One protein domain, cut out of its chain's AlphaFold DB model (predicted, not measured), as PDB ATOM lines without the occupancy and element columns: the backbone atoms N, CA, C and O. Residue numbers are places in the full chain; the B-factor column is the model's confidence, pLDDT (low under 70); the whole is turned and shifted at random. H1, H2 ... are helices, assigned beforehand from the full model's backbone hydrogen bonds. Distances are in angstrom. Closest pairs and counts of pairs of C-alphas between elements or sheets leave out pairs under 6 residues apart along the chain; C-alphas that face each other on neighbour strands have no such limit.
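Overview. This is residues 12 to 164 of the 281 residues of a protein of Rhizobium sp. NXC24 (UniProt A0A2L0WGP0). Helix H3 is the core of a helical cluster: H2 and H4 pack on it, the H5-H6 hairpin crosses it, and H1 packs on H4. A long loop, residues 23 to 62, reaches to Asp 41. The 153 printed residues have six named helices, H1 to H6, no named strand, all helix; compact, radius of gyration of the C-alphas 15.6 A, spans 50 by 32 by 28 A.

Along the chain. H3, residues 86 to 103, runs 25.5 A from C-alpha 86 at (-8.494, -54.856, 3.448). H4 is residues 110 to 125, H2 63 to 77, H5 136 to 149, H6 153 to 162. H1, residues 12 to 22, begins at (-12.927, -48.157, -21.938).

Arrangement. H3, the hub, touches H6, closest C-alphas Gly 94 and Gln 156, 4.2 A. Its residues 96 to 103 alone touch H2 in a hairpin, shallow tilt 18 degrees, C-alphas Ile 64 and Val 103 closest, 6.0 A. H1 touches residues 110 to 117 of H4 alone, C-alphas His 18 and Thr 113 closest, 5.3 A. In all six helices every O i to N i+4 pair is within hydrogen-bond range.

Size, cuts and confidence. C-alphas Asp 41 and Asp 85 are farthest apart, 50.6 A. The printed part has no cut; H1 to H2 is a long link; residues 53 to 54 are under pLDDT 70.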
ATOM      1  N   ALA A  12     -12.787 -47.192 -20.851       98.38
ATOM      2  CA  ALA A  12     -12.927 -48.157 -21.938       98.38
ATOM      3  C   ALA A  12     -13.342 -49.540 -21.411       98.38
ATOM      4  O   ALA A  12     -14.252 -50.161 -21.958       98.38
ATOM      5  N   HIS A  13     -12.748 -49.994 -20.307       98.44
ATOM      6  CA  HIS A  13     -13.132 -51.232 -19.644       98.44
ATOM      7  C   HIS A  13     -14.555 -51.160 -19.072       98.44
ATOM      8  O   HIS A  13     -15.329 -52.098 -19.255       98.44
ATOM      9  N   LEU A  14     -14.943 -50.044 -18.441       98.56
ATOM     10  CA  LEU A  14     -16.311 -49.845 -17.948       98.56
ATOM     11  C   LEU A  14     -17.344 -49.924 -19.089       98.56
ATOM     12  O   LEU A  14     -18.368 -50.598 -18.957       98.56
ATOM     13  N   LYS A  15     -17.054 -49.285 -20.229       98.62
ATOM     14  CA  LYS A  15     -17.862 -49.354 -21.456       98.62
ATOM     15  C   LYS A  15     -17.912 -50.774 -22.028       98.62
ATOM     16  O   LYS A  15     -18.992 -51.253 -22.359       98.62
ATOM     17  N   ALA A  16     -16.783 -51.479 -22.075       98.56
ATOM     18  CA  ALA A  16     -16.719 -52.863 -22.548       98.56
ATOM     19  C   ALA A  16     -17.546 -53.815 -21.670       98.56
ATOM     20  O   ALA A  16     -18.264 -54.666 -22.193       98.56
ATOM     21  N   LEU A  17     -17.506 -53.647 -20.343       98.38
ATOM     22  CA  LEU A  17     -18.354 -54.400 -19.417       98.38
ATOM     23  C   LEU A  17     -19.837 -54.126 -19.679       98.38
ATOM     24  O   LEU A  17     -20.624 -55.066 -19.750       98.38
ATOM     25  N   HIS A  18     -20.219 -52.859 -19.866       98.56
ATOM     26  CA  HIS A  18     -21.595 -52.519 -20.214       98.56
ATOM     27  C   HIS A  18     -22.006 -53.160 -21.544       98.56
ATOM     28  O   HIS A  18     -23.075 -53.757 -21.628       98.56
ATOM     29  N   HIS A  19     -21.167 -53.068 -22.575       98.38
ATOM     30  CA  HIS A  19     -21.421 -53.715 -23.858       98.38
ATOM     31  C   HIS A  19     -21.657 -55.218 -23.675       98.38
ATOM     32  O   HIS A  19     -22.712 -55.723 -24.030       98.38
ATOM     33  N   HIS A  20     -20.738 -55.915 -23.010       97.88
ATOM     34  CA  HIS A  20     -20.832 -57.357 -22.797       97.88
ATOM     35  C   HIS A  20     -22.109 -57.792 -22.060       97.88
ATOM     36  O   HIS A  20     -22.674 -58.834 -22.374       97.88
ATOM     37  N   ILE A  21     -22.569 -57.003 -21.084       97.62
ATOM     38  CA  ILE A  21     -23.775 -57.319 -20.303       97.62
ATOM     39  C   ILE A  21     -25.060 -57.061 -21.109       97.62
ATOM     40  O   ILE A  21     -26.073 -57.711 -20.849       97.62
ATOM     41  N   PHE A  22     -25.042 -56.112 -22.051       98.12
ATOM     42  CA  PHE A  22     -26.256 -55.547 -22.651       98.12
ATOM     43  C   PHE A  22     -26.334 -55.600 -24.180       98.12
ATOM     44  O   PHE A  22     -27.344 -55.160 -24.723       98.12
ATOM     45  N   GLN A  23     -25.321 -56.130 -24.867       97.31
ATOM     46  CA  GLN A  23     -25.245 -56.191 -26.336       97.31
ATOM     47  C   GLN A  23     -26.472 -56.848 -26.988       97.31
ATOM     48  O   GLN A  23     -26.871 -56.437 -28.068       97.31
ATOM     49  N   ASP A  24     -27.112 -57.802 -26.306       97.19
ATOM     50  CA  ASP A  24     -28.293 -58.517 -26.812       97.19
ATOM     51  C   ASP A  24     -29.627 -57.832 -26.445       97.19
ATOM     52  O   ASP A  24     -30.701 -58.357 -26.731       97.19
ATOM     53  N   VAL A  25     -29.576 -56.686 -25.756       97.06
ATOM     54  CA  VAL A  25     -30.754 -55.970 -25.231       97.06
ATOM     55  C   VAL A  25     -30.814 -54.524 -25.724       97.06
ATOM     56  O   VAL A  25     -31.904 -54.016 -25.979       97.06
ATOM     57  N   TYR A  26     -29.671 -53.846 -25.843       97.06
ATOM     58  CA  TYR A  26     -29.598 -52.431 -26.199       97.06
ATOM     59  C   TYR A  26     -28.632 -52.197 -27.359       97.06
ATOM     60  O   TYR A  26     -27.449 -52.508 -27.260       97.06
ATOM     61  N   GLU A  27     -29.096 -51.529 -28.414       97.62
ATOM     62  CA  GLU A  27     -28.244 -51.117 -29.542       97.62
ATOM     63  C   GLU A  27     -27.139 -50.129 -29.130       97.62
ATOM     64  O   GLU A  27     -26.067 -50.094 -29.724       97.62
ATOM     65  N   TRP A  28     -27.368 -49.351 -28.070       97.56
ATOM     66  CA  TRP A  28     -26.396 -48.418 -27.491       97.56
ATOM     67  C   TRP A  28     -25.501 -49.069 -26.421       97.56
ATOM     68  O   TRP A  28     -24.803 -48.369 -25.683       97.56
ATOM     69  N   ALA A  29     -25.503 -50.400 -26.289       98.38
ATOM     70  CA  ALA A  29     -24.704 -51.085 -25.283       98.38
ATOM     71  C   ALA A  29     -23.213 -50.729 -25.406       98.38
ATOM     72  O   ALA A  29     -22.567 -50.989 -26.416       98.38
ATOM     73  N   GLY A  30     -22.657 -50.164 -24.334       98.25
ATOM     74  CA  GLY A  30     -21.258 -49.748 -24.270       98.25
ATOM     75  C   GLY A  30     -21.037 -48.266 -24.543       98.25
ATOM     76  O   GLY A  30     -19.910 -47.816 -24.393       98.25
ATOM     77  N   HIS A  31     -22.076 -47.501 -24.871       98.44
ATOM     78  CA  HIS A  31     -22.003 -46.051 -25.042       98.44
ATOM     79  C   HIS A  31     -22.484 -45.326 -23.786       98.44
ATOM     80  O   HIS A  31     -23.523 -45.681 -23.219       98.44
ATOM     81  N   THR A  32     -21.739 -44.314 -23.335       98.31
ATOM     82  CA  THR A  32     -22.216 -43.444 -22.255       98.31
ATOM     83  C   THR A  32     -23.330 -42.532 -22.770       98.31
ATOM     84  O   THR A  32     -23.465 -42.285 -23.965       98.31
ATOM     85  N   ARG A  33     -24.198 -42.054 -21.877       97.38
ATOM     86  CA  ARG A  33     -25.432 -41.339 -22.253       97.38
ATOM     87  C   ARG A  33     -25.209 -39.937 -22.828       97.38
ATOM     88  O   ARG A  33     -26.156 -39.330 -23.325       97.38
ATOM     89  N   ASP A  34     -23.995 -39.409 -22.728       97.19
ATOM     90  CA  ASP A  34     -23.541 -38.194 -23.404       97.19
ATOM     91  C   ASP A  34     -23.072 -38.445 -24.846       97.19
ATOM     92  O   ASP A  34     -22.956 -37.500 -25.626       97.19
ATOM     93  N   GLU A  35     -22.855 -39.698 -25.240       97.25
ATOM     94  CA  GLU A  35     -22.574 -40.046 -26.628       97.25
ATOM     95  C   GLU A  35     -23.855 -39.995 -27.470       97.25
ATOM     96  O   GLU A  35     -24.967 -40.237 -26.996       97.25
ATOM     97  N   ARG A  36     -23.696 -39.671 -28.753       96.88
ATOM     98  CA  ARG A  36     -24.777 -39.659 -29.741       96.88
ATOM     99  C   ARG A  36     -24.734 -40.955 -30.539       96.88
ATOM    100  O   ARG A  36     -23.850 -41.114 -31.377       96.88
ATOM    101  N   VAL A  37     -25.696 -41.847 -30.312       96.75
ATOM    102  CA  VAL A  37     -25.781 -43.140 -31.009       96.75
ATOM    103  C   VAL A  37     -27.034 -43.174 -31.871       96.75
ATOM    104  O   VAL A  37     -28.138 -42.956 -31.377       96.75
ATOM    105  N   ARG A  38     -26.867 -43.424 -33.172       97.31
ATOM    106  CA  ARG A  38     -27.993 -43.618 -34.091       97.31
ATOM    107  C   ARG A  38     -28.460 -45.068 -34.014       97.31
ATOM    108  O   ARG A  38     -27.646 -45.963 -34.216       97.31
ATOM    109  N   LEU A  39     -29.743 -45.258 -33.733       96.19
ATOM    110  CA  LEU A  39     -30.398 -46.562 -33.653       96.19
ATOM    111  C   LEU A  39     -30.835 -47.044 -35.045       96.19
ATOM    112  O   LEU A  39     -30.858 -46.265 -36.007       96.19
ATOM    113  N   ALA A  40     -31.177 -48.324 -35.159       95.75
ATOM    114  CA  ALA A  40     -31.579 -48.974 -36.403       95.75
ATOM    115  C   ALA A  40     -32.865 -48.385 -37.007       95.75
ATOM    116  O   ALA A  40     -33.004 -48.339 -38.229       95.75
ATOM    117  N   ASP A  41     -33.776 -47.888 -36.169       95.75
ATOM    118  CA  ASP A  41     -34.990 -47.168 -36.580       95.75
ATOM    119  C   ASP A  41     -34.723 -45.712 -37.015       95.75
ATOM    120  O   ASP A  41     -35.621 -45.014 -37.489       95.75
ATOM    121  N   GLY A  42     -33.472 -45.255 -36.906       94.94
ATOM    122  CA  GLY A  42     -33.039 -43.908 -37.245       94.94
ATOM    123  C   GLY A  42     -33.129 -42.904 -36.095       94.94
ATOM    124  O   GLY A  42     -32.608 -41.791 -36.262       94.94
ATOM    125  N   GLU A  43     -33.709 -43.266 -34.945       95.12
ATOM    126  CA  GLU A  43     -33.738 -42.422 -33.751       95.12
ATOM    127  C   GLU A  43     -32.330 -42.195 -33.179       95.12
ATOM    128  O   GLU A  43     -31.361 -42.899 -33.483       95.12
ATOM    129  N   LEU A  44     -32.194 -41.149 -32.361       94.44
ATOM    130  CA  LEU A  44     -30.935 -40.793 -31.717       94.44
ATOM    131  C   LEU A  44     -31.018 -41.057 -30.213       94.44
ATOM    132  O   LEU A  44     -31.672 -40.312 -29.483       94.44
ATOM    133  N   ALA A  45     -30.271 -42.048 -29.736       93.38
ATOM    134  CA  ALA A  45     -30.022 -42.222 -28.314       93.38
ATOM    135  C   ALA A  45     -29.002 -41.173 -27.845       93.38
ATOM    136  O   ALA A  45     -27.830 -41.207 -28.220       93.38
ATOM    137  N   TYR A  46     -29.480 -40.209 -27.053       95.12
ATOM    138  CA  TYR A  46     -28.680 -39.149 -26.441       95.12
ATOM    139  C   TYR A  46     -29.421 -38.582 -25.221       95.12
ATOM    140  O   TYR A  46     -30.516 -38.034 -25.355       95.12
ATOM    141  N   GLN A  47     -28.841 -38.707 -24.023       94.19
ATOM    142  CA  GLN A  47     -29.433 -38.207 -22.776       94.19
ATOM    143  C   GLN A  47     -28.363 -37.621 -21.832       94.19
ATOM    144  O   GLN A  47     -28.009 -38.213 -20.804       94.19
ATOM    145  N   PRO A  48     -27.853 -36.413 -22.135       92.62
ATOM    146  CA  PRO A  48     -26.770 -35.786 -21.377       92.62
ATOM    147  C   PRO A  48     -27.201 -35.334 -19.974       92.62
ATOM    148  O   PRO A  48     -26.347 -35.106 -19.120       92.62
ATOM    149  N   THR A  49     -28.501 -35.255 -19.690       92.00
ATOM    150  CA  THR A  49     -29.019 -34.849 -18.379       92.00
ATOM    151  C   THR A  49     -30.008 -35.886 -17.866       92.00
ATOM    152  O   THR A  49     -30.957 -36.249 -18.564       92.00
ATOM    153  N   LEU A  50     -29.798 -36.336 -16.630       88.56
ATOM    154  CA  LEU A  50     -30.743 -37.147 -15.873       88.56
ATOM    155  C   LEU A  50     -31.113 -36.372 -14.615       88.56
ATOM    156  O   LEU A  50     -30.264 -36.187 -13.744       88.56
ATOM    157  N   ARG A  51     -32.367 -35.921 -14.555       78.50
ATOM    158  CA  ARG A  51     -32.915 -35.243 -13.382       78.50
ATOM    159  C   ARG A  51     -33.694 -36.218 -12.530       78.50
ATOM    160  O   ARG A  51     -34.456 -37.026 -13.073       78.50
ATOM    161  N   LYS A  52     -33.527 -36.130 -11.217       73.50
ATOM    162  CA  LYS A  52     -34.412 -36.829 -10.284       73.50
ATOM    163  C   LYS A  52     -35.612 -35.945  -9.963       73.50
ATOM    164  O   LYS A  52     -35.534 -34.724 -10.038       73.50
ATOM    165  N   VAL A  53     -36.742 -36.577  -9.642       69.12
ATOM    166  CA  VAL A  53     -37.940 -35.858  -9.168       69.12
ATOM    167  C   VAL A  53     -37.648 -35.195  -7.819       69.12
ATOM    168  O   VAL A  53     -38.077 -34.073  -7.580       69.12
ATOM    169  N   GLU A  54     -36.866 -35.874  -6.980       67.38
ATOM    170  CA  GLU A  54     -36.364 -35.395  -5.696       67.38
ATOM    171  C   GLU A  54     -34.895 -35.823  -5.552       67.38
ATOM    172  O   GLU A  54     -34.547 -36.952  -5.917       67.38
ATOM    173  N   GLY A  55     -34.052 -34.930  -5.027       70.56
ATOM    174  CA  GLY A  55     -32.630 -35.182  -4.783       70.56
ATOM    175  C   GLY A  55     -31.661 -34.509  -5.760       70.56
ATOM    176  O   GLY A  55     -32.063 -33.754  -6.643       70.56
ATOM    177  N   GLU A  56     -30.374 -34.786  -5.578       79.06
ATOM    178  CA  GLU A  56     -29.267 -34.282  -6.386       79.06
ATOM    179  C   GLU A  56     -29.263 -34.912  -7.787       79.06
ATOM    180  O   GLU A  56     -29.460 -36.123  -7.970       79.06
ATOM    181  N   ASP A  57     -28.978 -34.093  -8.796       84.56
ATOM    182  CA  ASP A  57     -28.866 -34.547 -10.181       84.56
ATOM    183  C   ASP A  57     -27.617 -35.427 -10.382       84.56
ATOM    184  O   ASP A  57     -26.620 -35.348  -9.660       84.56
ATOM    185  N   PHE A  58     -27.655 -36.295 -11.395       89.38
ATOM    186  CA  PHE A  58     -26.449 -36.994 -11.849       89.38
ATOM    187  C   PHE A  58     -25.551 -36.055 -12.669       89.38
ATOM    188  O   PHE A  58     -25.981 -34.987 -13.105       89.38
ATOM    189  N   ALA A  59     -24.304 -36.463 -12.939       88.94
ATOM    190  CA  ALA A  59     -23.363 -35.649 -13.719       88.94
ATOM    191  C   ALA A  59     -23.966 -35.155 -15.049       88.94
ATOM    192  O   ALA A  59     -24.579 -35.922 -15.783       88.94
ATOM    193  N   ILE A  60     -23.774 -33.894 -15.425       93.12
ATOM    194  CA  ILE A  60     -24.159 -33.462 -16.778       93.12
ATOM    195  C   ILE A  60     -23.213 -34.068 -17.823       93.12
ATOM    196  O   ILE A  60     -22.045 -34.324 -17.533       93.12
ATOM    197  N   GLY A  61     -23.722 -34.287 -19.035       91.19
ATOM    198  CA  GLY A  61     -23.083 -35.090 -20.080       91.19
ATOM    199  C   GLY A  61     -21.592 -34.814 -20.297       91.19
ATOM    200  O   GLY A  61     -20.807 -35.745 -20.146       91.19
ATOM    201  N   PRO A  62     -21.174 -33.557 -20.543       92.06
ATOM    202  CA  PRO A  62     -19.761 -33.228 -20.747       92.06
ATOM    203  C   PRO A  62     -18.835 -33.633 -19.590       92.06
ATOM    204  O   PRO A  62     -17.661 -33.891 -19.813       92.06
ATOM    205  N   HIS A  63     -19.350 -33.725 -18.360       95.31
ATOM    206  CA  HIS A  63     -18.558 -34.098 -17.186       95.31
ATOM    207  C   HIS A  63     -18.468 -35.608 -16.953       95.31
ATOM    208  O   HIS A  63     -17.697 -36.032 -16.094       95.31
ATOM    209  N   ILE A  64     -19.237 -36.430 -17.675       97.19
ATOM    210  CA  ILE A  64     -19.190 -37.893 -17.544       97.19
ATOM    211  C   ILE A  64     -17.787 -38.433 -17.863       97.19
ATOM    212  O   ILE A  64     -17.194 -39.062 -16.977       97.19
ATOM    213  N   PRO A  65     -17.220 -38.201 -19.065       97.06
ATOM    214  CA  PRO A  65     -15.888 -38.700 -19.385       97.06
ATOM    215  C   PRO A  65     -14.811 -38.049 -18.513       97.06
ATOM    216  O   PRO A  65     -13.928 -38.756 -18.040       97.06
ATOM    217  N   ASP A  66     -14.902 -36.745 -18.236       96.94
ATOM    218  CA  ASP A  66     -13.904 -36.019 -17.439       96.94
ATOM    219  C   ASP A  66     -13.768 -36.588 -16.022       96.94
ATOM    220  O   ASP A  66     -12.662 -36.898 -15.571       96.94
ATOM    221  N   ARG A  67     -14.896 -36.775 -15.325       96.88
ATOM    222  CA  ARG A  67     -14.909 -37.307 -13.956       96.88
ATOM    223  C   ARG A  67     -14.395 -38.739 -13.901       96.88
ATOM    224  O   ARG A  67     -13.543 -39.046 -13.071       96.88
ATOM    225  N   LEU A  68     -14.868 -39.601 -14.805       98.25
ATOM    226  CA  LEU A  68     -14.464 -41.009 -14.828       98.25
ATOM    227  C   LEU A  68     -12.995 -41.178 -15.213       98.25
ATOM    228  O   LEU A  68     -12.280 -41.932 -14.558       98.25
ATOM    229  N   ASN A  69     -12.517 -40.454 -16.227       98.31
ATOM    230  CA  ASN A  69     -11.112 -40.506 -16.619       98.31
ATOM    231  C   ASN A  69     -10.198 -40.031 -15.490       98.31
ATOM    232  O   ASN A  69      -9.160 -40.647 -15.268       98.31
ATOM    233  N   ARG A  70     -10.592 -38.990 -14.747       97.94
ATOM    234  CA  ARG A  70      -9.832 -38.525 -13.585       97.94
ATOM    235  C   ARG A  70      -9.686 -39.622 -12.530       97.94
ATOM    236  O   ARG A  70      -8.561 -39.974 -12.190       97.94
ATOM    237  N   VAL A  71     -10.791 -40.186 -12.038       97.69
ATOM    238  CA  VAL A  71     -10.712 -41.180 -10.949       97.69
ATOM    239  C   VAL A  71     -10.071 -42.495 -11.386       97.69
ATOM    240  O   VAL A  71      -9.394 -43.145 -10.593       97.69
ATOM    241  N   PHE A  72     -10.212 -42.882 -12.656       98.44
ATOM    242  CA  PHE A  72      -9.516 -44.055 -13.183       98.44
ATOM    243  C   PHE A  72      -8.023 -43.805 -13.426       98.44
ATOM    244  O   PHE A  72      -7.227 -44.727 -13.254       98.44
ATOM    245  N   ALA A  73      -7.616 -42.579 -13.765       98.06
ATOM    246  CA  ALA A  73      -6.203 -42.214 -13.831       98.06
ATOM    247  C   ALA A  73      -5.553 -42.241 -12.439       98.06
ATOM    248  O   ALA A  73      -4.453 -42.771 -12.299       98.06
ATOM    249  N   GLU A  74      -6.245 -41.739 -11.411       97.25
ATOM    250  CA  GLU A  74      -5.811 -41.835 -10.008       97.25
ATOM    251  C   GLU A  74      -5.668 -43.309  -9.578       97.25
ATOM    252  O   GLU A  74      -4.620 -43.712  -9.072       97.25
ATOM    253  N   LEU A  75      -6.662 -44.153  -9.885       97.88
ATOM    254  CA  LEU A  75      -6.601 -45.599  -9.635       97.88
ATOM    255  C   LEU A  75      -5.398 -46.271 -10.323       97.88
ATOM    256  O   LEU A  75      -4.729 -47.109  -9.718       97.88
ATOM    257  N   ALA A  76      -5.122 -45.926 -11.583       97.88
ATOM    258  CA  ALA A  76      -3.999 -46.486 -12.332       97.88
ATOM    259  C   ALA A  76      -2.638 -46.010 -11.795       97.88
ATOM    260  O   ALA A  76      -1.696 -46.800 -11.740       97.88
ATOM    261  N   ALA A  77      -2.535 -44.745 -11.373       97.88
ATOM    262  CA  ALA A  77      -1.322 -44.182 -10.779       97.88
ATOM    263  C   ALA A  77      -0.949 -44.859  -9.448       97.88
ATOM    264  O   ALA A  77       0.226 -44.921  -9.093       97.88
ATOM    265  N   GLU A  78      -1.935 -45.411  -8.742       97.25
ATOM    266  CA  GLU A  78      -1.757 -46.175  -7.506       97.25
ATOM    267  C   GLU A  78      -1.692 -47.698  -7.733       97.25
ATOM    268  O   GLU A  78      -2.052 -48.483  -6.853       97.25
ATOM    269  N   ASP A  79      -1.271 -48.126  -8.929       96.88
ATOM    270  CA  ASP A  79      -1.137 -49.531  -9.341       96.88
ATOM    271  C   ASP A  79      -2.393 -50.375  -9.049       96.88
ATOM    272  O   ASP A  79      -2.324 -51.526  -8.599       96.88
ATOM    273  N   HIS A  80      -3.571 -49.786  -9.274       97.69
ATOM    274  CA  HIS A  80      -4.874 -50.413  -9.041       97.69
ATOM    275  C   HIS A  80      -5.035 -50.967  -7.621       97.69
ATOM    276  O   HIS A  80      -5.729 -51.967  -7.421       97.69
ATOM    277  N   TRP A  81      -4.378 -50.330  -6.647       97.69
ATOM    278  CA  TRP A  81      -4.432 -50.676  -5.226       97.69
ATOM    279  C   TRP A  81      -3.971 -52.097  -4.900       97.69
ATOM    280  O   TRP A  81      -4.415 -52.696  -3.917       97.69
ATOM    281  N   ARG A  82      -3.066 -52.653  -5.710       96.81
ATOM    282  CA  ARG A  82      -2.455 -53.949  -5.416       96.81
ATOM    283  C   ARG A  82      -1.716 -53.916  -4.084       96.81
ATOM    284  O   ARG A  82      -0.908 -53.031  -3.825       96.81
ATOM    285  N   GLY A  83      -1.971 -54.931  -3.261       93.94
ATOM    286  CA  GLY A  83      -1.256 -55.131  -2.001       93.94
ATOM    287  C   GLY A  83      -1.683 -54.205  -0.860       93.94
ATOM    288  O   GLY A  83      -1.046 -54.246   0.190       93.94
ATOM    289  N   LEU A  84      -2.742 -53.402  -1.027       97.56
ATOM    290  CA  LEU A  84      -3.340 -52.695   0.105       97.56
ATOM    291  C   LEU A  84      -3.945 -53.688   1.104       97.56
ATOM    292  O   LEU A  84      -4.395 -54.778   0.745       97.56
ATOM    293  N   ASP A  85      -3.973 -53.306   2.380       97.00
ATOM    294  CA  ASP A  85      -4.748 -54.040   3.370       97.00
ATOM    295  C   ASP A  85      -6.255 -53.881   3.104       97.00
ATOM    296  O   ASP A  85      -6.717 -52.977   2.400       97.00
ATOM    297  N   ARG A  86      -7.048 -54.783   3.689       96.12
ATOM    298  CA  ARG A  86      -8.494 -54.856   3.448       96.12
ATOM    299  C   ARG A  86      -9.227 -53.580   3.875       96.12
ATOM    300  O   ARG A  86     -10.213 -53.223   3.232       96.12
ATOM    301  N   GLU A  87      -8.806 -52.933   4.961       96.25
ATOM    302  CA  GLU A  87      -9.473 -51.729   5.466       96.25
ATOM    303  C   GLU A  87      -9.188 -50.540   4.544       96.25
ATOM    304  O   GLU A  87     -10.129 -49.882   4.094       96.25
ATOM    305  N   THR A  88      -7.925 -50.323   4.168       97.81
ATOM    306  CA  THR A  88      -7.537 -49.268   3.221       97.81
ATOM    307  C   THR A  88      -8.185 -49.475   1.855       97.81
ATOM    308  O   THR A  88      -8.756 -48.534   1.296       97.81
ATOM    309  N   PHE A  89      -8.183 -50.707   1.338       98.31
ATOM    310  CA  PHE A  89      -8.890 -51.039   0.104       98.31
ATOM    311  C   PHE A  89     -10.387 -50.726   0.207       98.31
ATOM    312  O   PHE A  89     -10.949 -50.109  -0.695       98.31
ATOM    313  N   ALA A  90     -11.044 -51.100   1.309       97.94
ATOM    314  CA  ALA A  90     -12.472 -50.855   1.481       97.94
ATOM    315  C   ALA A  90     -12.830 -49.365   1.535       97.94
ATOM    316  O   ALA A  90     -13.881 -48.979   1.015       97.94
ATOM    317  N   MET A  91     -11.970 -48.534   2.132       97.75
ATOM    318  CA  MET A  91     -12.144 -47.080   2.134       97.75
ATOM    319  C   MET A  91     -12.107 -46.516   0.709       97.75
ATOM    320  O   MET A  91     -13.083 -45.902   0.271       97.75
ATOM    321  N   LYS A  92     -11.038 -46.809  -0.040       98.06
ATOM    322  CA  LYS A  92     -10.841 -46.294  -1.403       98.06
ATOM    323  C   LYS A  92     -11.863 -46.845  -2.403       98.06
ATOM    324  O   LYS A  92     -12.455 -46.106  -3.186       98.06
ATOM    325  N   ALA A  93     -12.152 -48.144  -2.341       98.12
ATOM    326  CA  ALA A  93     -13.152 -48.778  -3.198       98.12
ATOM    327  C   ALA A  93     -14.574 -48.265  -2.924       98.12
ATOM    328  O   ALA A  93     -15.389 -48.196  -3.846       98.12
ATOM    329  N   GLY A  94     -14.880 -47.893  -1.677       97.81
ATOM    330  CA  GLY A  94     -16.153 -47.267  -1.333       97.81
ATOM    331  C   GLY A  94     -16.324 -45.884  -1.967       97.81
ATOM    332  O   GLY A  94     -17.405 -45.579  -2.467       97.81
ATOM    333  N   GLU A  95     -15.258 -45.083  -1.991       97.06
ATOM    334  CA  GLU A  95     -15.233 -43.762  -2.637       97.06
ATOM    335  C   GLU A  95     -15.364 -43.875  -4.156       97.06
ATOM    336  O   GLU A  95     -16.223 -43.223  -4.746       97.06
ATOM    337  N   LEU A  96     -14.605 -44.775  -4.788       97.94
ATOM    338  CA  LEU A  96     -14.707 -45.004  -6.230       97.94
ATOM    339  C   LEU A  96     -16.108 -45.471  -6.643       97.94
ATOM    340  O   LEU A  96     -16.658 -44.990  -7.632       97.94
ATOM    341  N   LEU A  97     -16.719 -46.387  -5.884       97.75
ATOM    342  CA  LEU A  97     -18.081 -46.834  -6.173       97.75
ATOM    343  C   LEU A  97     -19.097 -45.693  -6.017       97.75
ATOM    344  O   LEU A  97     -20.008 -45.582  -6.838       97.75
ATOM    345  N   ALA A  98     -18.930 -44.830  -5.010       96.31
ATOM    346  CA  ALA A  98     -19.757 -43.635  -4.850       96.31
ATOM    347  C   ALA A  98     -19.601 -42.673  -6.039       96.31
ATOM    348  O   ALA A  98     -20.605 -42.182  -6.562       96.31
ATOM    349  N   GLU A  99     -18.371 -42.466  -6.521       96.12
ATOM    350  CA  GLU A  99     -18.096 -41.618  -7.679       96.12
ATOM    351  C   GLU A  99     -18.790 -42.158  -8.933       96.12
ATOM    352  O   GLU A  99     -19.605 -41.452  -9.531       96.12
ATOM    353  N   ILE A 100     -18.560 -43.428  -9.295       97.06
ATOM    354  CA  ILE A 100     -19.182 -44.035 -10.485       97.06
ATOM    355  C   ILE A 100     -20.717 -44.011 -10.367       97.06
ATOM    356  O   ILE A 100     -21.416 -43.779 -11.359       97.06
ATOM    357  N   ASN A 101     -21.255 -44.221  -9.158       95.56
ATOM    358  CA  ASN A 101     -22.689 -44.130  -8.888       95.56
ATOM    359  C   ASN A 101     -23.244 -42.722  -9.149       95.56
ATOM    360  O   ASN A 101     -24.293 -42.598  -9.781       95.56
ATOM    361  N   SER A 102     -22.529 -41.680  -8.718       94.00
ATOM    362  CA  SER A 102     -22.946 -40.285  -8.904       94.00
ATOM    363  C   SER A 102     -22.800 -39.781 -10.345       94.00
ATOM    364  O   SER A 102     -23.573 -38.931 -10.792       94.00
ATOM    365  N   VAL A 103     -21.837 -40.316 -11.107       96.06
ATOM    366  CA  VAL A 103     -21.694 -40.000 -12.536       96.06
ATOM    367  C   VAL A 103     -22.861 -40.579 -13.340       96.06
ATOM    368  O   VAL A 103     -23.405 -39.907 -14.220       96.06
ATOM    369  N   HIS A 104     -23.266 -41.811 -13.014       96.06
ATOM    370  CA  HIS A 104     -24.353 -42.528 -13.685       96.06
ATOM    371  C   HIS A 104     -24.191 -42.535 -15.223       96.06
ATOM    372  O   HIS A 104     -25.000 -41.940 -15.945       96.06
ATOM    373  N   PRO A 105     -23.099 -43.135 -15.739       97.50
ATOM    374  CA  PRO A 105     -22.633 -42.906 -17.107       97.50
ATOM    375  C   PRO A 105     -23.525 -43.469 -18.216       97.50
ATOM    376  O   PRO A 105     -23.453 -42.982 -19.339       97.50
ATOM    377  N   PHE A 106     -24.349 -44.480 -17.950       97.94
ATOM    378  CA  PHE A 106     -25.154 -45.154 -18.974       97.94
ATOM    379  C   PHE A 106     -26.636 -44.775 -18.883       97.94
ATOM    380  O   PHE A 106     -27.106 -44.324 -17.838       97.94
ATOM    381  N   ARG A 107     -27.390 -44.986 -19.970       95.56
ATOM    382  CA  ARG A 107     -28.843 -44.737 -20.011       95.56
ATOM    383  C   ARG A 107     -29.633 -45.678 -19.095       95.56
ATOM    384  O   ARG A 107     -30.631 -45.258 -18.513       95.56
ATOM    385  N   GLU A 108     -29.190 -46.925 -19.002       95.94
ATOM    386  CA  GLU A 108     -29.699 -47.984 -18.128       95.94
ATOM    387  C   GLU A 108     -28.547 -48.968 -17.862       95.94
ATOM    388  O   GLU A 108     -27.524 -48.916 -18.534       95.94
ATOM    389  N   GLY A 109     -28.658 -49.846 -16.864       96.75
ATOM    390  CA  GLY A 109     -27.673 -50.904 -16.637       96.75
ATOM    391  C   GLY A 109     -26.496 -50.528 -15.733       96.75
ATOM    392  O   GLY A 109     -25.711 -51.412 -15.375       96.75
ATOM    393  N   ASN A 110     -26.431 -49.276 -15.264       97.19
ATOM    394  CA  ASN A 110     -25.364 -48.742 -14.408       97.19
ATOM    395  C   ASN A 110     -25.006 -49.664 -13.238       97.19
ATOM    396  O   ASN A 110     -23.848 -50.042 -13.081       97.19
ATOM    397  N   GLY A 111     -25.997 -50.104 -12.456       95.75
ATOM    398  CA  GLY A 111     -25.737 -50.937 -11.282       95.75
ATOM    399  C   GLY A 111     -25.118 -52.302 -11.613       95.75
ATOM    400  O   GLY A 111     -24.296 -52.801 -10.847       95.75
ATOM    401  N   ARG A 112     -25.480 -52.928 -12.745       96.56
ATOM    402  CA  ARG A 112     -24.893 -54.216 -13.168       96.56
ATOM    403  C   ARG A 112     -23.452 -54.028 -13.636       96.56
ATOM    404  O   ARG A 112     -22.584 -54.784 -13.205       96.56
ATOM    405  N   THR A 113     -23.199 -52.988 -14.424       98.00
ATOM    406  CA  THR A 113     -21.858 -52.647 -14.906       98.00
ATOM    407  C   THR A 113     -20.921 -52.253 -13.765       98.00
ATOM    408  O   THR A 113     -19.816 -52.779 -13.678       98.00
ATOM    409  N   GLN A 114     -21.371 -51.400 -12.839       96.81
ATOM    410  CA  GLN A 114     -20.606 -51.003 -11.651       96.81
ATOM    411  C   GLN A 114     -20.215 -52.215 -10.806       96.81
ATOM    412  O   GLN A 114     -19.058 -52.350 -10.425       96.81
ATOM    413  N   ARG A 115     -21.152 -53.136 -10.545       96.31
ATOM    414  CA  ARG A 115     -20.847 -54.359  -9.791       96.31
ATOM    415  C   ARG A 115     -19.783 -55.206 -10.485       96.31
ATOM    416  O   ARG A 115     -18.852 -55.639  -9.817       96.31
ATOM    417  N   ALA A 116     -19.895 -55.411 -11.797       97.06
ATOM    418  CA  ALA A 116     -18.897 -56.157 -12.560       97.06
ATOM    419  C   ALA A 116     -17.515 -55.478 -12.513       97.06
ATOM    420  O   ALA A 116     -16.512 -56.141 -12.262       97.06
ATOM    421  N   PHE A 117     -17.476 -54.151 -12.656       98.06
ATOM    422  CA  PHE A 117     -16.244 -53.371 -12.563       98.06
ATOM    423  C   PHE A 117     -15.592 -53.491 -11.179       98.06
ATOM    424  O   PHE A 117     -14.395 -53.749 -11.081       98.06
ATOM    425  N   MET A 118     -16.377 -53.374 -10.101       98.00
ATOM    426  CA  MET A 118     -15.864 -53.494  -8.733       98.00
ATOM    427  C   MET A 118     -15.367 -54.908  -8.409       98.00
ATOM    428  O   MET A 118     -14.389 -55.046  -7.677       98.00
ATOM    429  N   VAL A 119     -15.991 -55.959  -8.959       96.75
ATOM    430  CA  VAL A 119     -15.467 -57.335  -8.847       96.75
ATOM    431  C   VAL A 119     -14.103 -57.442  -9.528       96.75
ATOM    432  O   VAL A 119     -13.156 -57.893  -8.889       96.75
ATOM    433  N   ALA A 120     -13.975 -56.958 -10.768       96.56
ATOM    434  CA  ALA A 120     -12.704 -56.973 -11.494       96.56
ATOM    435  C   ALA A 120     -11.607 -56.157 -10.783       96.56
ATOM    436  O   ALA A 120     -10.444 -56.561 -10.760       96.56
ATOM    437  N   LEU A 121     -11.970 -55.024 -10.171       97.62
ATOM    438  CA  LEU A 121     -11.060 -54.236  -9.340       97.62
ATOM    439  C   LEU A 121     -10.606 -55.015  -8.104       97.62
ATOM    440  O   LEU A 121      -9.411 -55.061  -7.827       97.62
ATOM    441  N   GLY A 122     -11.534 -55.645  -7.379       97.00
ATOM    442  CA  GLY A 122     -11.196 -56.479  -6.226       97.00
ATOM    443  C   GLY A 122     -10.209 -57.582  -6.603       97.00
ATOM    444  O   GLY A 122      -9.153 -57.697  -5.985       97.00
ATOM    445  N   GLU A 123     -10.501 -58.335  -7.666       95.19
ATOM    446  CA  GLU A 123      -9.609 -59.381  -8.176       95.19
ATOM    447  C   GLU A 123      -8.219 -58.836  -8.519       95.19
ATOM    448  O   GLU A 123      -7.212 -59.447  -8.160       95.19
ATOM    449  N   ARG A 124      -8.150 -57.661  -9.161       95.81
ATOM    450  CA  ARG A 124      -6.880 -57.015  -9.501       95.81
ATOM    451  C   ARG A 124      -6.091 -56.596  -8.264       95.81
ATOM    452  O   ARG A 124      -4.881 -56.792  -8.255       95.81
ATOM    453  N   ALA A 125      -6.764 -56.037  -7.262       97.38
ATOM    454  CA  ALA A 125      -6.162 -55.548  -6.024       97.38
ATOM    455  C   ALA A 125      -5.774 -56.679  -5.048       97.38
ATOM    456  O   ALA A 125      -4.983 -56.455  -4.135       97.38
ATOM    457  N   GLY A 126      -6.289 -57.899  -5.253       96.94
ATOM    458  CA  GLY A 126      -6.051 -59.056  -4.383       96.94
ATOM    459  C   GLY A 126      -7.143 -59.295  -3.332       96.94
ATOM    460  O   GLY A 126      -6.934 -60.053  -2.387       96.94
ATOM    461  N   HIS A 127      -8.323 -58.692  -3.493       97.06
ATOM    462  CA  HIS A 127      -9.461 -58.832  -2.584       97.06
ATOM    463  C   HIS A 127     -10.661 -59.491  -3.266       97.06
ATOM    464  O   HIS A 127     -11.133 -59.068  -4.317       97.06
ATOM    465  N   THR A 128     -11.248 -60.503  -2.630       96.19
ATOM    466  CA  THR A 128     -12.476 -61.118  -3.148       96.19
ATOM    467  C   THR A 128     -13.703 -60.295  -2.744       96.19
ATOM    468  O   THR A 128     -14.140 -60.349  -1.595       96.19
ATOM    469  N   LEU A 129     -14.293 -59.565  -3.694       95.62
ATOM    470  CA  LEU A 129     -15.521 -58.789  -3.488       95.62
ATOM    471  C   LEU A 129     -16.773 -59.645  -3.716       95.62
ATOM    472  O   LEU A 129     -17.060 -60.053  -4.840       95.62
ATOM    473  N   ARG A 130     -17.567 -59.892  -2.669       96.25
ATOM    474  CA  ARG A 130     -18.788 -60.713  -2.772       96.25
ATOM    475  C   ARG A 130     -20.050 -59.865  -2.802       96.25
ATOM    476  O   ARG A 130     -20.814 -59.804  -1.848       96.25
ATOM    477  N   LEU A 131     -20.278 -59.190  -3.926       95.06
ATOM    478  CA  LEU A 131     -21.483 -58.376  -4.129       95.06
ATOM    479  C   LEU A 131     -22.775 -59.213  -4.201       95.06
ATOM    480  O   LEU A 131     -23.853 -58.661  -4.003       95.06
ATOM    481  N   ASP A 132     -22.676 -60.532  -4.409       94.56
ATOM    482  CA  ASP A 132     -23.797 -61.484  -4.359       94.56
ATOM    483  C   ASP A 132     -24.496 -61.535  -2.989       94.56
ATOM    484  O   ASP A 132     -25.674 -61.880  -2.905       94.56
ATOM    485  N   VAL A 133     -23.795 -61.150  -1.917       96.88
ATOM    486  CA  VAL A 133     -24.344 -61.153  -0.552       96.88
ATOM    487  C   VAL A 133     -25.020 -59.836  -0.144       96.88
ATOM    488  O   VAL A 133     -25.452 -59.681   1.000       96.88
ATOM    489  N   VAL A 134     -25.094 -58.857  -1.050       97.56
ATOM    490  CA  VAL A 134     -25.711 -57.547  -0.797       97.56
ATOM    491  C   VAL A 134     -27.154 -57.554  -1.294       97.56
ATOM    492  O   VAL A 134     -27.405 -57.814  -2.468       97.56
ATOM    493  N   SER A 135     -28.111 -57.230  -0.418       96.56
ATOM    494  CA  SER A 135     -29.514 -57.081  -0.823       96.56
ATOM    495  C   SER A 135     -29.727 -55.870  -1.728       96.56
ATOM    496  O   SER A 135     -28.979 -54.886  -1.672       96.56
ATOM    497  N   ARG A 136     -30.772 -55.930  -2.563       95.00
ATOM    498  CA  ARG A 136     -31.158 -54.827  -3.452       95.00
ATOM    499  C   ARG A 136     -31.407 -53.567  -2.632       95.00
ATOM    500  O   ARG A 136     -30.839 -52.525  -2.944       95.00
ATOM    501  N   GLU A 137     -32.154 -53.706  -1.543       95.44
ATOM    502  CA  GLU A 137     -32.487 -52.595  -0.655       95.44
ATOM    503  C   GLU A 137     -31.253 -51.992   0.031       95.44
ATOM    504  O   GLU A 137     -31.108 -50.772   0.123       95.44
ATOM    505  N   ARG A 138     -30.285 -52.819   0.451       96.56
ATOM    506  CA  ARG A 138     -29.031 -52.308   1.022       96.56
ATOM    507  C   ARG A 138     -28.213 -51.520   0.007       96.56
ATOM    508  O   ARG A 138     -27.689 -50.461   0.355       96.56
ATOM    509  N   MET A 139     -28.093 -52.022  -1.221       96.31
ATOM    510  CA  MET A 139     -27.412 -51.299  -2.297       96.31
ATOM    511  C   MET A 139     -28.130 -49.979  -2.604       96.31
ATOM    512  O   MET A 139     -27.475 -48.943  -2.693       96.31
ATOM    513  N   PHE A 140     -29.462 -50.003  -2.698       94.06
ATOM    514  CA  PHE A 140     -30.292 -48.827  -2.953       94.06
ATOM    515  C   PHE A 140     -30.107 -47.752  -1.876       94.06
ATOM    516  O   PHE A 140     -29.626 -46.665  -2.190       94.06
ATOM    517  N   ARG A 141     -30.366 -48.068  -0.598       93.69
ATOM    518  CA  ARG A 141     -30.213 -47.114   0.518       93.69
ATOM    519  C   ARG A 141     -28.796 -46.552   0.617       93.69
ATOM    520  O   ARG A 141     -28.622 -45.372   0.907       93.69
ATOM    521  N   THR A 142     -27.781 -47.379   0.356       94.81
ATOM    522  CA  THR A 142     -26.378 -46.933   0.364       94.81
ATOM    523  C   THR A 142     -26.087 -45.968  -0.786       94.81
ATOM    524  O   THR A 142     -25.419 -44.959  -0.578       94.81
ATOM    525  N   SER A 143     -26.624 -46.242  -1.978       94.06
ATOM    526  CA  SER A 143     -26.458 -45.390  -3.162       94.06
ATOM    527  C   SER A 143     -27.165 -44.045  -2.996       94.06
ATOM    528  O   SER A 143     -26.582 -43.016  -3.325       94.06
ATOM    529  N   VAL A 144     -28.384 -44.045  -2.441       90.88
ATOM    530  CA  VAL A 144     -29.130 -42.822  -2.103       90.88
ATOM    531  C   VAL A 144     -28.349 -42.001  -1.080       90.88
ATOM    532  O   VAL A 144     -28.046 -40.847  -1.339       90.88
ATOM    533  N   ALA A 145     -27.925 -42.596   0.037       91.38
ATOM    534  CA  ALA A 145     -27.187 -41.860   1.065       91.38
ATOM    535  C   ALA A 145     -25.862 -41.258   0.554       91.38
ATOM    536  O   ALA A 145     -25.492 -40.154   0.948       91.38
ATOM    537  N   ALA A 146     -25.145 -41.966  -0.323       91.12
ATOM    538  CA  ALA A 146     -23.913 -41.454  -0.914       91.12
ATOM    539  C   ALA A 146     -24.169 -40.294  -1.886       91.12
ATOM    540  O   ALA A 146     -23.435 -39.312  -1.855       91.12
ATOM    541  N   HIS A 147     -25.205 -40.403  -2.723       86.31
ATOM    542  CA  HIS A 147     -25.524 -39.405  -3.745       86.31
ATOM    543  C   HIS A 147     -26.170 -38.145  -3.160       86.31
ATOM    544  O   HIS A 147     -25.767 -37.043  -3.500       86.31
ATOM    545  N   GLU A 148     -27.132 -38.309  -2.252       85.12
ATOM    546  CA  GLU A 148     -27.946 -37.211  -1.712       85.12
ATOM    547  C   GLU A 148     -27.293 -36.486  -0.529       85.12
ATOM    548  O   GLU A 148     -27.649 -35.359  -0.200       85.12
ATOM    549  N   HIS A 149     -26.374 -37.147   0.179       78.00
ATOM    550  CA  HIS A 149     -25.803 -36.614   1.423       78.00
ATOM    551  C   HIS A 149     -24.272 -36.585   1.415       78.00
ATOM    552  O   HIS A 149     -23.659 -36.365   2.459       78.00
ATOM    553  N   GLY A 150     -23.639 -36.884   0.272       75.75
ATOM    554  CA  GLY A 150     -22.181 -37.033   0.161       75.75
ATOM    555  C   GLY A 150     -21.606 -38.158   1.036       75.75
ATOM    556  O   GLY A 150     -20.400 -38.230   1.273       75.75
ATOM    557  N   GLY A 151     -22.460 -39.036   1.572       81.12
ATOM    558  CA  GLY A 151     -22.104 -40.004   2.601       81.12
ATOM    559  C   GLY A 151     -21.443 -41.267   2.048       81.12
ATOM    560  O   GLY A 151     -22.077 -42.321   2.000       81.12
ATOM    561  N   VAL A 152     -20.148 -41.218   1.718       90.62
ATOM    562  CA  VAL A 152     -19.399 -42.390   1.197       90.62
ATOM    563  C   VAL A 152     -19.227 -43.523   2.217       90.62
ATOM    564  O   VAL A 152     -19.046 -44.688   1.854       90.62
ATOM    565  N   SER A 153     -19.360 -43.218   3.511       93.00
ATOM    566  CA  SER A 153     -19.122 -44.177   4.599       93.00
ATOM    567  C   SER A 153     -20.013 -45.425   4.540       93.00
ATOM    568  O   SER A 153     -19.629 -46.492   5.025       93.00
ATOM    569  N   GLY A 154     -21.203 -45.323   3.933       94.56
ATOM    570  CA  GLY A 154     -22.080 -46.468   3.696       94.56
ATOM    571  C   GLY A 154     -21.455 -47.486   2.743       94.56
ATOM    572  O   GLY A 154     -21.418 -48.679   3.064       94.56
ATOM    573  N   PHE A 155     -20.903 -47.015   1.620       97.12
ATOM    574  CA  PHE A 155     -20.187 -47.859   0.667       97.12
ATOM    575  C   PHE A 155     -18.930 -48.450   1.296       97.12
ATOM    576  O   PHE A 155     -18.753 -49.662   1.230       97.12
ATOM    577  N   GLN A 156     -18.128 -47.650   2.001       97.25
ATOM    578  CA  GLN A 156     -16.913 -48.126   2.677       97.25
ATOM    579  C   GLN A 156     -17.218 -49.262   3.668       97.25
ATOM    580  O   GLN A 156     -16.643 -50.351   3.593       97.25
ATOM    581  N   ARG A 157     -18.214 -49.068   4.550       95.44
ATOM    582  CA  ARG A 157     -18.670 -50.120   5.478       95.44
ATOM    583  C   ARG A 157     -19.204 -51.343   4.742       95.44
ATOM    584  O   ARG A 157     -19.048 -52.462   5.231       95.44
ATOM    585  N   MET A 158     -19.883 -51.147   3.614       97.12
ATOM    586  CA  MET A 158     -20.397 -52.248   2.815       97.12
ATOM    587  C   MET A 158     -19.274 -53.069   2.197       97.12
ATOM    588  O   MET A 158     -19.262 -54.276   2.431       97.12
ATOM    589  N   ILE A 159     -18.332 -52.425   1.504       97.88
ATOM    590  CA  ILE A 159     -17.165 -53.070   0.902       97.88
ATOM    591  C   ILE A 159     -16.395 -53.858   1.958       97.88
ATOM    592  O   ILE A 159     -16.238 -55.067   1.807       97.88
ATOM    593  N   ARG A 160     -16.060 -53.218   3.084       96.38
ATOM    594  CA  ARG A 160     -15.361 -53.854   4.206       96.38
ATOM    595  C   ARG A 160     -16.017 -55.163   4.648       96.38
ATOM    596  O   ARG A 160     -15.340 -56.154   4.910       96.38
ATOM    597  N   LYS A 161     -17.353 -55.180   4.738       95.06
ATOM    598  CA  LYS A 161     -18.109 -56.370   5.159       95.06
ATOM    599  C   LYS A 161     -18.150 -57.465   4.095       95.06
ATOM    600  O   LYS A 161     -18.201 -58.630   4.467       95.06
ATOM    601  N   ILE A 162     -18.173 -57.123   2.808       97.00
ATOM    602  CA  ILE A 162     -18.264 -58.115   1.722       97.00
ATOM    603  C   ILE A 162     -16.901 -58.616   1.232       97.00
ATOM    604  O   ILE A 162     -16.854 -59.533   0.416       97.00
ATOM    605  N   THR A 163     -15.813 -58.034   1.741       96.81
ATOM    606  CA  THR A 163     -14.441 -58.557   1.648       96.81
ATOM    607  C   THR A 163     -14.053 -59.448   2.828       96.81
ATOM    608  O   THR A 163     -12.973 -60.026   2.828       96.81
ATOM    609  N   ASP A 164     -14.895 -59.539   3.860       95.81
ATOM    610  CA  ASP A 164     -14.663 -60.352   5.055       95.81
ATOM    611  C   ASP A 164     -15.239 -61.768   4.855       95.81
ATOM    612  O   ASP A 164     -16.466 -61.910   4.771       95.81
TER     613      ASP A 164